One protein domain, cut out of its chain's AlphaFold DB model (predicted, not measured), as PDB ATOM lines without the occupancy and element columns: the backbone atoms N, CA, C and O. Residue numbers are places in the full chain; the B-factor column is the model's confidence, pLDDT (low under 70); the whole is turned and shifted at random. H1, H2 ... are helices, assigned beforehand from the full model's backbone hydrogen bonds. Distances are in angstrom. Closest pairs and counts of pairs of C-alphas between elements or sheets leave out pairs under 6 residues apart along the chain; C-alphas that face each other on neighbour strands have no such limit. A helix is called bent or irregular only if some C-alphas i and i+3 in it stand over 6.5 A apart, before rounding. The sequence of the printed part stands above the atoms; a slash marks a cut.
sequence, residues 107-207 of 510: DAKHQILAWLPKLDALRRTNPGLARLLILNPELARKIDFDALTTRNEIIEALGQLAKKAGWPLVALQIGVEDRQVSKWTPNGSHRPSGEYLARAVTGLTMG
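This is residues 107 to 207 of the 510 residues of an uncharacterized protein of Patescibacteria group bacterium (UniProt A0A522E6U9). The last helix, H7, runs through the core between two groups of helices, with the sharply kinked H1 and the shorter H2 and H3 on one side, and H4, H5 and H6 on the other. H1, H2, H3 and H4 pack on H7, most of the helix contacts are crossed ones, and a long loop, residues 182 to 193, leads from H6 back to the middle. The printed part has 101 residues with seven named helices, H1 to H7 in order along the chain, and no named strand; its class is all helix. It is compact, with a radius of gyration of the C-alphas of 12.9 A, and its rounded outline spans 33 by 28 by 25 A.

Find C-alpha 107 at (-13.872, 45.791, -1.922), where H1, residues 107 to 125, begins; it measures 19.4 A from first to last C-alpha. H1 is irregular, with C-alphas 117 and 120 lying 8.7 A apart, and it has a kink of 107 degrees near residue 118. Next come H2, residues 127 to 134, 10.1 A long, and H3, residues 139 to 142. Find C-alpha 151 at (-18.697, 55.647, -5.528); from there H4, residues 151 to 165, runs 20.8 A. H5, residues 167 to 173, and H6, residues 178 to 181, follow. H7, residues 194 to 206, runs 18.5 A to C-alpha 206 at (-19.207, 45.013, -18.874).

Start at H7, the hub, which touches four other helices. Its Ala 198 is closest to Ala 108 of H1, their C-alphas 4.9 A apart; H1 touches it with residues 108 to 112 alone, about perpendicular at 81 degrees. H7 touches H2 with residues 199 to 203 alone, the closest C-alphas being those of Arg 199 and Leu 129, 6.2 A apart; they run the same way at a shallow tilt of 34 degrees, only just short of steep. H7 touches H3 with residues 202 to 206 alone, closest at the C-alphas of Thr 205 and Lys 142, 6.7 A apart. H4 touches H7 at a steep tilt of 55 degrees, the same way, with the C-alphas of Ile 154 and Val 201 closest at 7.2 A. Further out, H5 touches H6, closest at the C-alphas of Pro 168 and Asp 178, 5.1 A apart. Among the pairs that are apart are H1 and H4, and H2 and H5. Every O i to N i+4 pair is within hydrogen-bond range in H2, H5 and H7, against 9 of 15 in H1 and 10 of 11 in H4; H3 and H6 are too short for such a pair.

Look at Asp 120 and Asn 187 for the two C-alphas farthest apart, 35.9 A. The printed part has no cut, and the link from H6 to H7, 12 residues, is long. The mean pLDDT of the printed part is 81.7, and confidence is low, under 70, at residues 145 to 146 and 187 to 189.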
ATOM      1  N   ASP A 107     -13.266  46.962  -2.558       72.69
ATOM      2  CA  ASP A 107     -13.872  45.791  -1.922       72.69
ATOM      3  C   ASP A 107     -15.010  45.213  -2.762       72.69
ATOM      4  O   ASP A 107     -15.081  43.995  -2.895       72.69
ATOM      5  N   ALA A 108     -15.827  46.045  -3.419       78.38
ATOM      6  CA  ALA A 108     -16.813  45.560  -4.383       78.38
ATOM      7  C   ALA A 108     -16.148  44.785  -5.538       78.38
ATOM      8  O   ALA A 108     -16.584  43.682  -5.863       78.38
ATOM      9  N   LYS A 109     -15.044  45.296  -6.102       76.19
ATOM     10  CA  LYS A 109     -14.243  44.603  -7.130       76.19
ATOM     11  C   LYS A 109     -13.703  43.263  -6.621       76.19
ATOM     12  O   LYS A 109     -13.851  42.245  -7.292       76.19
ATOM     13  N   HIS A 110     -13.143  43.227  -5.412       75.94
ATOM     14  CA  HIS A 110     -12.685  41.978  -4.799       75.94
ATOM     15  C   HIS A 110     -13.820  40.980  -4.544       75.94
ATOM     16  O   HIS A 110     -13.634  39.785  -4.772       75.94
ATOM     17  N   GLN A 111     -14.986  41.444  -4.086       78.38
ATOM     18  CA  GLN A 111     -16.158  40.592  -3.880       78.38
ATOM     19  C   GLN A 111     -16.627  39.972  -5.199       78.38
ATOM     20  O   GLN A 111     -16.854  38.765  -5.251       78.38
ATOM     21  N   ILE A 112     -16.671  40.759  -6.280       78.94
ATOM     22  CA  ILE A 112     -16.986  40.260  -7.624       78.94
ATOM     23  C   ILE A 112     -16.040  39.119  -8.018       78.94
ATOM     24  O   ILE A 112     -16.504  38.040  -8.390       78.94
ATOM     25  N   LEU A 113     -14.725  39.314  -7.875       79.56
ATOM     26  CA  LEU A 113     -13.732  38.280  -8.192       79.56
ATOM     27  C   LEU A 113     -13.895  37.018  -7.332       79.56
ATOM     28  O   LEU A 113     -13.734  35.908  -7.833       79.56
ATOM     29  N   ALA A 114     -14.253  37.171  -6.055       81.44
ATOM     30  CA  ALA A 114     -14.497  36.048  -5.152       81.44
ATOM     31  C   ALA A 114     -15.787  35.270  -5.478       81.44
ATOM     32  O   ALA A 114     -15.886  34.081  -5.153       81.44
ATOM     33  N   TRP A 115     -16.770  35.916  -6.111       80.81
ATOM     34  CA  TRP A 115     -18.037  35.300  -6.510       80.81
ATOM     35  C   TRP A 115     -17.993  34.595  -7.864       80.81
ATOM     36  O   TRP A 115     -18.721  33.621  -8.045       80.81
ATOM     37  N   LEU A 116     -17.126  35.023  -8.788       81.19
ATOM     38  CA  LEU A 116     -16.966  34.393 -10.106       81.19
ATOM     39  C   LEU A 116     -16.782  32.860 -10.081       81.19
ATOM     40  O   LEU A 116     -17.398  32.200 -10.912       81.19
ATOM     41  N   PRO A 117     -16.018  32.243  -9.157       82.44
ATOM     42  CA  PRO A 117     -15.917  30.781  -9.087       82.44
ATOM     43  C   PRO A 117     -17.101  30.097  -8.376       82.44
ATOM     44  O   PRO A 117     -17.140  28.872  -8.302       82.44
ATOM     45  N   LYS A 118     -18.059  30.850  -7.817       85.06
ATOM     46  CA  LYS A 118     -19.152  30.351  -6.957       85.06
ATOM     47  C   LYS A 118     -20.545  30.687  -7.507       85.06
ATOM     48  O   LYS A 118     -21.483  30.900  -6.735       85.06
ATOM     49  N   LEU A 119     -20.694  30.735  -8.832       81.38
ATOM     50  CA  LEU A 119     -21.930  31.191  -9.483       81.38
ATOM     51  C   LEU A 119     -23.157  30.364  -9.091       81.38
ATOM     52  O   LEU A 119     -24.216  30.943  -8.879       81.38
ATOM     53  N   ASP A 120     -23.034  29.046  -8.926       80.12
ATOM     54  CA  ASP A 120     -24.180  28.186  -8.590       80.12
ATOM     55  C   ASP A 120     -24.748  28.458  -7.196       80.12
ATOM     56  O   ASP A 120     -25.966  28.465  -7.007       80.12
ATOM     57  N   ALA A 121     -23.878  28.738  -6.222       79.56
ATOM     58  CA  ALA A 121     -24.308  29.174  -4.898       79.56
ATOM     59  C   ALA A 121     -24.999  30.542  -4.988       79.56
ATOM     60  O   ALA A 121     -26.068  30.744  -4.409       79.56
ATOM     61  N   LEU A 122     -24.425  31.449  -5.786       79.44
ATOM     62  CA  LEU A 122     -24.951  32.793  -5.973       79.44
ATOM     63  C   LEU A 122     -26.315  32.798  -6.671       79.44
ATOM     64  O   LEU A 122     -27.160  33.603  -6.304       79.44
ATOM     65  N   ARG A 123     -26.591  31.877  -7.606       79.62
ATOM     66  CA  ARG A 123     -27.909  31.758  -8.267       79.62
ATOM     67  C   ARG A 123     -29.057  31.613  -7.270       79.62
ATOM     68  O   ARG A 123     -30.146  32.109  -7.531       79.62
ATOM     69  N   ARG A 124     -28.819  30.932  -6.144       75.12
ATOM     70  CA  ARG A 124     -29.837  30.683  -5.113       75.12
ATOM     71  C   ARG A 124     -30.016  31.870  -4.178       75.12
ATOM     72  O   ARG A 124     -31.133  32.165  -3.779       75.12
ATOM     73  N   THR A 125     -28.919  32.524  -3.808       73.44
ATOM     74  CA  THR A 125     -28.930  33.605  -2.813       73.44
ATOM     75  C   THR A 125     -29.129  34.983  -3.434       73.44
ATOM     76  O   THR A 125     -29.573  35.899  -2.755       73.44
ATOM     77  N   ASN A 126     -28.745  35.149  -4.698       74.38
ATOM     78  CA  ASN A 126     -28.712  36.417  -5.409       74.38
ATOM     79  C   ASN A 126     -28.767  36.204  -6.941       74.38
ATOM     80  O   ASN A 126     -27.743  36.276  -7.636       74.38
ATOM     81  N   PRO A 127     -29.959  35.925  -7.490       75.19
ATOM     82  CA  PRO A 127     -30.117  35.563  -8.897       75.19
ATOM     83  C   PRO A 127     -29.752  36.704  -9.859       75.19
ATOM     84  O   PRO A 127     -29.209  36.446 -10.935       75.19
ATOM     85  N   GLY A 128     -29.993  37.963  -9.475       76.38
ATOM     86  CA  GLY A 128     -29.675  39.133 -10.299       76.38
ATOM     87  C   GLY A 128     -28.172  39.291 -10.533       76.38
ATOM     88  O   GLY A 128     -27.723  39.358 -11.681       76.38
ATOM     89  N   LEU A 129     -27.375  39.270  -9.459       78.69
ATOM     90  CA  LEU A 129     -25.919  39.325  -9.579       78.69
ATOM     91  C   LEU A 129     -25.363  38.067 -10.254       78.69
ATOM     92  O   LEU A 129     -24.495  38.176 -11.120       78.69
ATOM     93  N   ALA A 130     -25.888  36.883  -9.922       80.38
ATOM     94  CA  ALA A 130     -25.470  35.639 -10.561       80.38
ATOM     95  C   ALA A 130     -25.624  35.702 -12.081       80.38
ATOM     96  O   ALA A 130     -24.675  35.388 -12.793       80.38
ATOM     97  N   ARG A 131     -26.765  36.176 -12.592       81.31
ATOM     98  CA  ARG A 131     -26.971  36.349 -14.035       81.31
ATOM     99  C   ARG A 131     -25.946  37.301 -14.646       81.31
ATOM    100  O   ARG A 131     -25.375  36.973 -15.687       81.31
ATOM    101  N   LEU A 132     -25.708  38.461 -14.026       81.00
ATOM    102  CA  LEU A 132     -24.717  39.418 -14.527       81.00
ATOM    103  C   LEU A 132     -23.347  38.758 -14.675       81.00
ATOM    104  O   LEU A 132     -22.719  38.897 -15.723       81.00
ATOM    105  N   LEU A 133     -22.925  37.981 -13.680       81.19
ATOM    106  CA  LEU A 133     -21.643  37.283 -13.704       81.19
ATOM    107  C   LEU A 133     -21.622  36.094 -14.683       81.19
ATOM    108  O   LEU A 133     -20.634  35.915 -15.387       81.19
ATOM    109  N   ILE A 134     -22.711  35.326 -14.806       80.00
ATOM    110  CA  ILE A 134     -22.835  34.197 -15.752       80.00
ATOM    111  C   ILE A 134     -22.707  34.669 -17.198       80.00
ATOM    112  O   ILE A 134     -22.046  34.029 -18.011       80.00
ATOM    113  N   LEU A 135     -23.300  35.818 -17.526       73.88
ATOM    114  CA  LEU A 135     -23.151  36.419 -18.849       73.88
ATOM    115  C   LEU A 135     -21.710  36.913 -19.098       73.88
ATOM    116  O   LEU A 135     -21.381  37.309 -20.215       73.88
ATOM    117  N   ASN A 136     -20.841  36.904 -18.082       75.44
ATOM    118  CA  ASN A 136     -19.542  37.573 -18.065       75.44
ATOM    119  C   ASN A 136     -18.407  36.726 -17.484       75.44
ATOM    120  O   ASN A 136     -17.736  37.162 -16.548       75.44
ATOM    121  N   PRO A 137     -18.104  35.562 -18.075       74.38
ATOM    122  CA  PRO A 137     -17.005  34.728 -17.587       74.38
ATOM    123  C   PRO A 137     -15.643  35.448 -17.646       74.38
ATOM    124  O   PRO A 137     -14.794  35.248 -16.784       74.38
ATOM    125  N   GLU A 138     -15.455  36.358 -18.606       81.00
ATOM    126  CA  GLU A 138     -14.216  37.128 -18.795       81.00
ATOM    127  C   GLU A 138     -14.061  38.327 -17.839       81.00
ATOM    128  O   GLU A 138     -13.085  39.071 -17.938       81.00
ATOM    129  N   LEU A 139     -15.008  38.554 -16.919       81.19
ATOM    130  CA  LEU A 139     -15.001  39.732 -16.044       81.19
ATOM    131  C   LEU A 139     -13.724  39.829 -15.202       81.19
ATOM    132  O   LEU A 139     -13.202  40.924 -15.018       81.19
ATOM    133  N   ALA A 140     -13.172  38.690 -14.771       79.44
ATOM    134  CA  ALA A 140     -11.921  38.646 -14.014       79.44
ATOM    135  C   ALA A 140     -10.750  39.322 -14.741       79.44
ATOM    136  O   ALA A 140      -9.898  39.918 -14.091       79.44
ATOM    137  N   ARG A 141     -10.714  39.251 -16.079       79.94
ATOM    138  CA  ARG A 141      -9.662  39.868 -16.904       79.94
ATOM    139  C   ARG A 141      -9.942  41.332 -17.238       79.94
ATOM    140  O   ARG A 141      -9.036  42.031 -17.670       79.94
ATOM    141  N   LYS A 142     -11.195  41.775 -17.096       82.50
ATOM    142  CA  LYS A 142     -11.650  43.122 -17.475       82.50
ATOM    143  C   LYS A 142     -11.761  44.089 -16.303       82.50
ATOM    144  O   LYS A 142     -11.809  45.290 -16.541       82.50
ATOM    145  N   ILE A 143     -11.852  43.591 -15.068       76.94
ATOM    146  CA  ILE A 143     -11.883  44.452 -13.884       76.94
ATOM    147  C   ILE A 143     -10.542  45.175 -13.771       76.94
ATOM    148  O   ILE A 143      -9.528  44.587 -13.405       76.94
ATOM    149  N   ASP A 144     -10.581  46.469 -14.060       75.75
ATOM    150  CA  ASP A 144      -9.499  47.404 -13.798       75.75
ATOM    151  C   ASP A 144      -9.702  48.015 -12.405       75.75
ATOM    152  O   ASP A 144     -10.763  48.572 -12.108       75.75
ATOM    153  N   PHE A 145      -8.708  47.888 -11.524       68.81
ATOM    154  CA  PHE A 145      -8.768  48.433 -10.167       68.81
ATOM    155  C   PHE A 145      -8.567  49.954 -10.123       68.81
ATOM    156  O   PHE A 145      -9.076  50.575  -9.185       68.81
ATOM    157  N   ASP A 146      -7.975  50.543 -11.163       66.00
ATOM    158  CA  ASP A 146      -7.683  51.974 -11.260       66.00
ATOM    159  C   ASP A 146      -8.821  52.784 -11.902       66.00
ATOM    160  O   ASP A 146      -8.932  53.983 -11.665       66.00
ATOM    161  N   ALA A 147      -9.722  52.153 -12.657       70.06
ATOM    162  CA  ALA A 147     -10.896  52.823 -13.221       70.06
ATOM    163  C   ALA A 147     -12.046  52.959 -12.204       70.06
ATOM    164  O   ALA A 147     -12.301  52.030 -11.435       70.06
ATOM    165  N   LEU A 148     -12.808  54.063 -12.263       72.69
ATOM    166  CA  LEU A 148     -14.002  54.300 -11.428       72.69
ATOM    167  C   LEU A 148     -13.694  54.073  -9.946       72.69
ATOM    168  O   LEU A 148     -14.264  53.197  -9.301       72.69
ATOM    169  N   THR A 149     -12.708  54.797  -9.439       74.69
ATOM    170  CA  THR A 149     -12.112  54.577  -8.129       74.69
ATOM    171  C   THR A 149     -13.071  54.865  -6.990       74.69
ATOM    172  O   THR A 149     -12.998  54.152  -6.000       74.69
ATOM    173  N   THR A 150     -14.001  55.817  -7.119       83.06
ATOM    174  CA  THR A 150     -14.924  56.207  -6.037       83.06
ATOM    175  C   THR A 150     -16.388  55.887  -6.351       83.06
ATOM    176  O   THR A 150     -16.800  55.763  -7.507       83.06
ATOM    177  N   ARG A 151     -17.242  55.796  -5.316       84.56
ATOM    178  CA  ARG A 151     -18.697  55.647  -5.528       84.56
ATOM    179  C   ARG A 151     -19.302  56.829  -6.280       84.56
ATOM    180  O   ARG A 151     -20.253  56.628  -7.027       84.56
ATOM    181  N   ASN A 152     -18.765  58.033  -6.095       88.88
ATOM    182  CA  ASN A 152     -19.213  59.212  -6.828       88.88
ATOM    183  C   ASN A 152     -18.934  59.061  -8.327       88.88
ATOM    184  O   ASN A 152     -19.854  59.233  -9.116       88.88
ATOM    185  N   GLU A 153     -17.729  58.634  -8.713       89.31
ATOM    186  CA  GLU A 153     -17.382  58.372 -10.119       89.31
ATOM    187  C   GLU A 153     -18.281  57.298 -10.747       89.31
ATOM    188  O   GLU A 153     -18.695  57.420 -11.898       89.31
ATOM    189  N   ILE A 154     -18.650  56.267  -9.979       89.75
ATOM    190  CA  ILE A 154     -19.611  55.244 -10.417       89.75
ATOM    191  C   ILE A 154     -20.993  55.855 -10.661       89.75
ATOM    192  O   ILE A 154     -21.595  55.605 -11.706       89.75
ATOM    193  N   ILE A 155     -21.508  56.654  -9.720       91.88
ATOM    194  CA  ILE A 155     -22.809  57.324  -9.865       91.88
ATOM    195  C   ILE A 155     -22.784  58.270 -11.070       91.88
ATOM    196  O   ILE A 155     -23.730  58.288 -11.854       91.88
ATOM    197  N   GLU A 156     -21.703  59.027 -11.249       92.00
ATOM    198  CA  GLU A 156     -21.527  59.935 -12.381       92.00
ATOM    199  C   GLU A 156     -21.496  59.181 -13.711       92.00
ATOM    200  O   GLU A 156     -22.214  59.561 -14.638       92.00
ATOM    201  N   ALA A 157     -20.744  58.081 -13.799       92.44
ATOM    202  CA  ALA A 157     -20.695  57.234 -14.987       92.44
ATOM    203  C   ALA A 157     -22.081  56.669 -15.338       92.44
ATOM    204  O   ALA A 157     -22.518  56.771 -16.488       92.44
ATOM    205  N   LEU A 158     -22.817  56.150 -14.348       93.12
ATOM    206  CA  LEU A 158     -24.202  55.707 -14.534       93.12
ATOM    207  C   LEU A 158     -25.111  56.859 -14.976       93.12
ATOM    208  O   LEU A 158     -25.922  56.686 -15.884       93.12
ATOM    209  N   GLY A 159     -24.938  58.049 -14.398       91.69
ATOM    210  CA  GLY A 159     -25.681  59.249 -14.766       91.69
ATOM    211  C   GLY A 159     -25.457  59.669 -16.221       91.69
ATOM    212  O   GLY A 159     -26.412  60.037 -16.905       91.69
ATOM    213  N   GLN A 160     -24.230  59.571 -16.744       92.56
ATOM    214  CA  GLN A 160     -23.955  59.868 -18.158       92.56
ATOM    215  C   GLN A 160     -24.631  58.868 -19.104       92.56
ATOM    216  O   GLN A 160     -25.122  59.260 -20.164       92.56
ATOM    217  N   LEU A 161     -24.701  57.594 -18.720       92.88
ATOM    218  CA  LEU A 161     -25.423  56.569 -19.476       92.88
ATOM    219  C   LEU A 161     -26.940  56.805 -19.410       92.88
ATOM    220  O   LEU A 161     -27.629  56.740 -20.431       92.88
ATOM    221  N   ALA A 162     -27.449  57.175 -18.234       91.06
ATOM    222  CA  ALA A 162     -28.856  57.481 -18.006       91.06
ATOM    223  C   ALA A 162     -29.333  58.711 -18.793       91.06
ATOM    224  O   ALA A 162     -30.492  58.750 -19.193       91.06
ATOM    225  N   LYS A 163     -28.464  59.683 -19.100       90.88
ATOM    226  CA  LYS A 163     -28.815  60.801 -20.000       90.88
ATOM    227  C   LYS A 163     -29.183  60.348 -21.415       90.88
ATOM    228  O   LYS A 163     -29.932  61.049 -22.086       90.88
ATOM    229  N   LYS A 164     -28.644  59.214 -21.877       90.62
ATOM    230  CA  LYS A 164     -28.909  58.671 -23.219       90.62
ATOM    231  C   LYS A 164     -30.084  57.691 -23.206       90.62
ATOM    232  O   LYS A 164     -31.037  57.864 -23.957       90.62
ATOM    233  N   ALA A 165     -30.029  56.705 -22.312       89.50
ATOM    234  CA  ALA A 165     -31.001  55.613 -22.258       89.50
ATOM    235  C   ALA A 165     -32.192  55.861 -21.313       89.50
ATOM    236  O   ALA A 165     -33.264  55.294 -21.504       89.50
ATOM    237  N   GLY A 166     -32.016  56.687 -20.284       89.88
ATOM    238  CA  GLY A 166     -32.936  56.825 -19.154       89.88
ATOM    239  C   GLY A 166     -32.572  55.923 -17.966       89.88
ATOM    240  O   GLY A 166     -32.089  54.801 -18.133       89.88
ATOM    241  N   TRP A 167     -32.842  56.412 -16.749       89.38
ATOM    242  CA  TRP A 167     -32.601  55.683 -15.494       89.38
ATOM    243  C   TRP A 167     -33.253  54.296 -15.424       89.38
ATOM    244  O   TRP A 167     -32.534  53.366 -15.054       89.38
ATOM    245  N   PRO A 168     -34.510  54.091 -15.875       89.12
ATOM    246  CA  PRO A 168     -35.137  52.775 -15.792       89.12
ATOM    247  C   PRO A 168     -34.367  51.690 -16.553       89.12
ATOM    248  O   PRO A 168     -34.257  50.558 -16.087       89.12
ATOM    249  N   LEU A 169     -33.791  52.030 -17.713       90.06
ATOM    250  CA  LEU A 169     -33.024  51.082 -18.526       90.06
ATOM    251  C   LEU A 169     -31.625  50.835 -17.962       90.06
ATOM    252  O   LEU A 169     -31.117  49.722 -18.069       90.06
ATOM    253  N   VAL A 170     -30.998  51.842 -17.351       91.19
ATOM    254  CA  VAL A 170     -29.722  51.656 -16.643       91.19
ATOM    255  C   VAL A 170     -29.925  50.757 -15.426       91.19
ATOM    256  O   VAL A 170     -29.195  49.781 -15.265       91.19
ATOM    257  N   ALA A 171     -30.946  51.045 -14.616       89.56
ATOM    258  CA  ALA A 171     -31.291  50.295 -13.415       89.56
ATOM    259  C   ALA A 171     -31.580  48.822 -13.742       89.56
ATOM    260  O   ALA A 171     -30.982  47.924 -13.151       89.56
ATOM    261  N   LEU A 172     -32.380  48.571 -14.782       88.50
ATOM    262  CA  LEU A 172     -32.684  47.220 -15.239       88.50
ATOM    263  C   LEU A 172     -31.433  46.446 -15.697       88.50
ATOM    264  O   LEU A 172     -31.289  45.262 -15.391       88.50
ATOM    265  N   GLN A 173     -30.504  47.099 -16.405       89.25
ATOM    266  CA  GLN A 173     -29.275  46.457 -16.886       89.25
ATOM    267  C   GLN A 173     -28.327  46.039 -15.760       89.25
ATOM    268  O   GLN A 173     -27.634  45.035 -15.906       89.25
ATOM    269  N   ILE A 174     -28.306  46.773 -14.646       88.12
ATOM    270  CA  ILE A 174     -27.552  46.396 -13.441       88.12
ATOM    271  C   ILE A 174     -28.393  45.562 -12.465       88.12
ATOM    272  O   ILE A 174     -27.895  45.163 -11.417       88.12
ATOM    273  N   GLY A 175     -29.655  45.274 -12.801       84.44
ATOM    274  CA  GLY A 175     -30.587  44.540 -11.955       84.44
ATOM    275  C   GLY A 175     -30.855  45.264 -10.641       84.44
ATOM    276  O   GLY A 175     -30.662  44.692  -9.582       84.44
ATOM    277  N   VAL A 176     -31.211  46.537 -10.666       83.06
ATOM    278  CA  VAL A 176     -31.608  47.273  -9.463       83.06
ATOM    279  C   VAL A 176     -32.927  47.968  -9.756       83.06
ATOM    280  O   VAL A 176     -33.171  48.400 -10.881       83.06
ATOM    281  N   GLU A 177     -33.781  48.097  -8.745       81.50
ATOM    282  CA  GLU A 177     -35.025  48.845  -8.880       81.50
ATOM    283  C   GLU A 177     -34.753  50.311  -9.266       81.50
ATOM    284  O   GLU A 177     -33.964  51.009  -8.622       81.50
ATOM    285  N   ASP A 178     -35.470  50.817 -10.271       81.75
ATOM    286  CA  ASP A 178     -35.308  52.190 -10.777       81.75
ATOM    287  C   ASP A 178     -35.454  53.252  -9.674       81.75
ATOM    288  O   ASP A 178     -34.642  54.171  -9.561       81.75
ATOM    289  N   ARG A 179     -36.423  53.072  -8.766       79.75
ATOM    290  CA  ARG A 179     -36.652  53.974  -7.621       79.75
ATOM    291  C   ARG A 179     -35.468  54.076  -6.652       79.75
ATOM    292  O   ARG A 179     -35.433  55.011  -5.854       79.75
ATOM    293  N   GLN A 180     -34.555  53.105  -6.665       80.50
ATOM    294  CA  GLN A 180     -33.342  53.112  -5.848       80.50
ATOM    295  C   GLN A 180     -32.212  53.820  -6.590       80.50
ATOM    296  O   GLN A 180     -31.603  54.739  -6.045       80.50
ATOM    297  N   VAL A 181     -31.970  53.435  -7.848       80.94
ATOM    298  CA  VAL A 181     -30.870  53.969  -8.666       80.94
ATOM    299  C   VAL A 181     -31.069  55.450  -8.980       80.94
ATOM    300  O   VAL A 181     -30.133  56.232  -8.860       80.94
ATOM    301  N   SER A 182     -32.296  55.860  -9.307       79.69
ATOM    302  CA  SER A 182     -32.639  57.259  -9.610       79.69
ATOM    303  C   SER A 182     -32.418  58.224  -8.439       79.69
ATOM    304  O   SER A 182     -32.285  59.428  -8.650       79.69
ATOM    305  N   LYS A 183     -32.354  57.711  -7.203       82.56
ATOM    306  CA  LYS A 183     -32.053  58.504  -6.002       82.56
ATOM    307  C   LYS A 183     -30.557  58.650  -5.748       82.56
ATOM    308  O   LYS A 183     -30.181  59.431  -4.875       82.56
ATOM    309  N   TRP A 184     -29.708  57.900  -6.451       85.56
ATOM    310  CA  TRP A 184     -28.269  57.986  -6.257       85.56
ATOM    311  C   TRP A 184     -27.750  59.305  -6.804       85.56
ATOM    312  O   TRP A 184     -27.820  59.576  -8.001       85.56
ATOM    313  N   THR A 185     -27.209  60.128  -5.913       79.00
ATOM    314  CA  THR A 185     -26.640  61.423  -6.278       79.00
ATOM    315  C   THR A 185     -25.187  61.507  -5.827       79.00
ATOM    316  O   THR A 185     -24.853  61.036  -4.731       79.00
ATOM    317  N   PRO A 186     -24.303  62.115  -6.644       73.31
ATOM    318  CA  PRO A 186     -22.957  62.439  -6.197       73.31
ATOM    319  C   PRO A 186     -23.050  63.275  -4.920       73.31
ATOM    320  O   PRO A 186     -23.824  64.228  -4.851       73.31
ATOM    321  N   ASN A 187     -22.303  62.891  -3.886       65.00
ATOM    322  CA  ASN A 187     -22.309  63.544  -2.569       65.00
ATOM    323  C   ASN A 187     -23.635  63.499  -1.775       65.00
ATOM    324  O   ASN A 187     -23.680  64.022  -0.662       65.00
ATOM    325  N   GLY A 188     -24.682  62.823  -2.259       63.41
ATOM    326  CA  GLY A 188     -25.958  62.693  -1.551       63.41
ATOM    327  C   GLY A 188     -25.940  61.712  -0.377       63.41
ATOM    328  O   GLY A 188     -24.963  60.997  -0.148       63.41
ATOM    329  N   SER A 189     -27.043  61.646   0.370       61.56
ATOM    330  CA  SER A 189     -27.265  60.635   1.419       61.56
ATOM    331  C   SER A 189     -27.579  59.246   0.847       61.56
ATOM    332  O   SER A 189     -27.329  58.236   1.501       61.56
ATOM    333  N   HIS A 190     -28.093  59.186  -0.383       70.38
ATOM    334  CA  HIS A 190     -28.434  57.953  -1.082       70.38
ATOM    335  C   HIS A 190     -27.323  57.586  -2.069       70.38
ATOM    336  O   HIS A 190     -27.124  58.262  -3.075       70.38
ATOM    337  N   ARG A 191     -26.580  56.516  -1.768       74.00
ATOM    338  CA  ARG A 191     -25.483  55.993  -2.596       74.00
ATOM    339  C   ARG A 191     -25.523  54.468  -2.604       74.00
ATOM    340  O   ARG A 191     -25.953  53.886  -1.606       74.00
ATOM    341  N   PRO A 192     -25.031  53.811  -3.666       80.50
ATOM    342  CA  PRO A 192     -24.921  52.363  -3.667       80.50
ATOM    343  C   PRO A 192     -23.954  51.897  -2.569       80.50
ATOM    344  O   PRO A 192     -22.885  52.479  -2.352       80.50
ATOM    345  N   SER A 193     -24.318  50.830  -1.866       72.56
ATOM    346  CA  SER A 193     -23.444  50.125  -0.928       72.56
ATOM    347  C   SER A 193     -23.553  48.619  -1.136       72.56
ATOM    348  O   SER A 193     -24.538  48.127  -1.687       72.56
ATOM    349  N   GLY A 194     -22.507  47.898  -0.723       74.31
ATOM    350  CA  GLY A 194     -22.455  46.440  -0.768       74.31
ATOM    351  C   GLY A 194     -22.779  45.884  -2.143       74.31
ATOM    352  O   GLY A 194     -22.122  46.192  -3.135       74.31
ATOM    353  N   GLU A 195     -23.820  45.074  -2.185       80.81
ATOM    354  CA  GLU A 195     -24.243  44.370  -3.379       80.81
ATOM    355  C   GLU A 195     -24.630  45.298  -4.539       80.81
ATOM    356  O   GLU A 195     -24.229  45.053  -5.675       80.81
ATOM    357  N   TYR A 196     -25.354  46.392  -4.279       86.25
ATOM    358  CA  TYR A 196     -25.733  47.338  -5.333       86.25
ATOM    359  C   TYR A 196     -24.514  48.002  -5.967       86.25
ATOM    360  O   TYR A 196     -24.487  48.228  -7.176       86.25
ATOM    361  N   LEU A 197     -23.479  48.260  -5.163       86.94
ATOM    362  CA  LEU A 197     -22.210  48.763  -5.671       86.94
ATOM    363  C   LEU A 197     -21.516  47.714  -6.547       86.94
ATOM    364  O   LEU A 197     -21.041  48.047  -7.627       86.94
ATOM    365  N   ALA A 198     -21.513  46.445  -6.131       84.44
ATOM    366  CA  ALA A 198     -20.960  45.362  -6.939       84.44
ATOM    367  C   ALA A 198     -21.719  45.168  -8.264       84.44
ATOM    368  O   ALA A 198     -21.087  45.016  -9.311       84.44
ATOM    369  N   ARG A 199     -23.058  45.237  -8.257       88.06
ATOM    370  CA  ARG A 199     -23.887  45.197  -9.473       88.06
ATOM    371  C   ARG A 199     -23.561  46.373 -10.408       88.06
ATOM    372  O   ARG A 199     -23.352  46.158 -11.601       88.06
ATOM    373  N   ALA A 200     -23.428  47.589  -9.870       90.81
ATOM    374  CA  ALA A 200     -23.054  48.780 -10.636       90.81
ATOM    375  C   ALA A 200     -21.649  48.675 -11.259       90.81
ATOM    376  O   ALA A 200     -21.495  48.897 -12.460       90.81
ATOM    377  N   VAL A 201     -20.638  48.281 -10.475       89.31
ATOM    378  CA  VAL A 201     -19.259  48.061 -10.955       89.31
ATOM    379  C   VAL A 201     -19.230  46.984 -12.032       89.31
ATOM    380  O   VAL A 201     -18.593  47.169 -13.069       89.31
ATOM    381  N   THR A 202     -19.950  45.882 -11.813       87.69
ATOM    382  CA  THR A 202     -20.087  44.799 -12.790       87.69
ATOM    383  C   THR A 202     -20.667  45.348 -14.091       87.69
ATOM    384  O   THR A 202     -20.019  45.247 -15.126       87.69
ATOM    385  N   GLY A 203     -21.815  46.027 -14.040       88.81
ATOM    386  CA  GLY A 203     -22.443  46.630 -15.216       88.81
ATOM    387  C   GLY A 203     -21.523  47.582 -15.986       88.81
ATOM    388  O   GLY A 203     -21.379  47.444 -17.200       88.81
ATOM    389  N   LEU A 204     -20.852  48.503 -15.290       90.56
ATOM    390  CA  LEU A 204     -19.933  49.462 -15.913       90.56
ATOM    391  C   LEU A 204     -18.725  48.775 -16.563       90.56
ATOM    392  O   LEU A 204     -18.384  49.096 -17.698       90.56
ATOM    393  N   THR A 205     -18.133  47.782 -15.896       86.88
ATOM    394  CA  THR A 205     -17.003  47.001 -16.436       86.88
ATOM    395  C   THR A 205     -17.407  46.204 -17.682       86.88
ATOM    396  O   THR A 205     -16.605  45.966 -18.584       86.88
ATOM    397  N   MET A 206     -18.668  45.778 -17.751       79.62
ATOM    398  CA  MET A 206     -19.207  45.013 -18.874       79.62
ATOM    399  C   MET A 206     -19.505  45.860 -20.112       79.62
ATOM    400  O   MET A 206     -19.617  45.289 -21.198       79.62
ATOM    401  N   GLY A 207     -19.639  47.177 -19.945       85.69
ATOM    402  CA  GLY A 207     -20.184  48.081 -20.950       85.69
ATOM    403  C   GLY A 207     -21.710  48.014 -20.975       85.69
ATOM    404  O   GLY A 207     -22.294  47.098 -21.554       85.69
TER     405      GLY A 207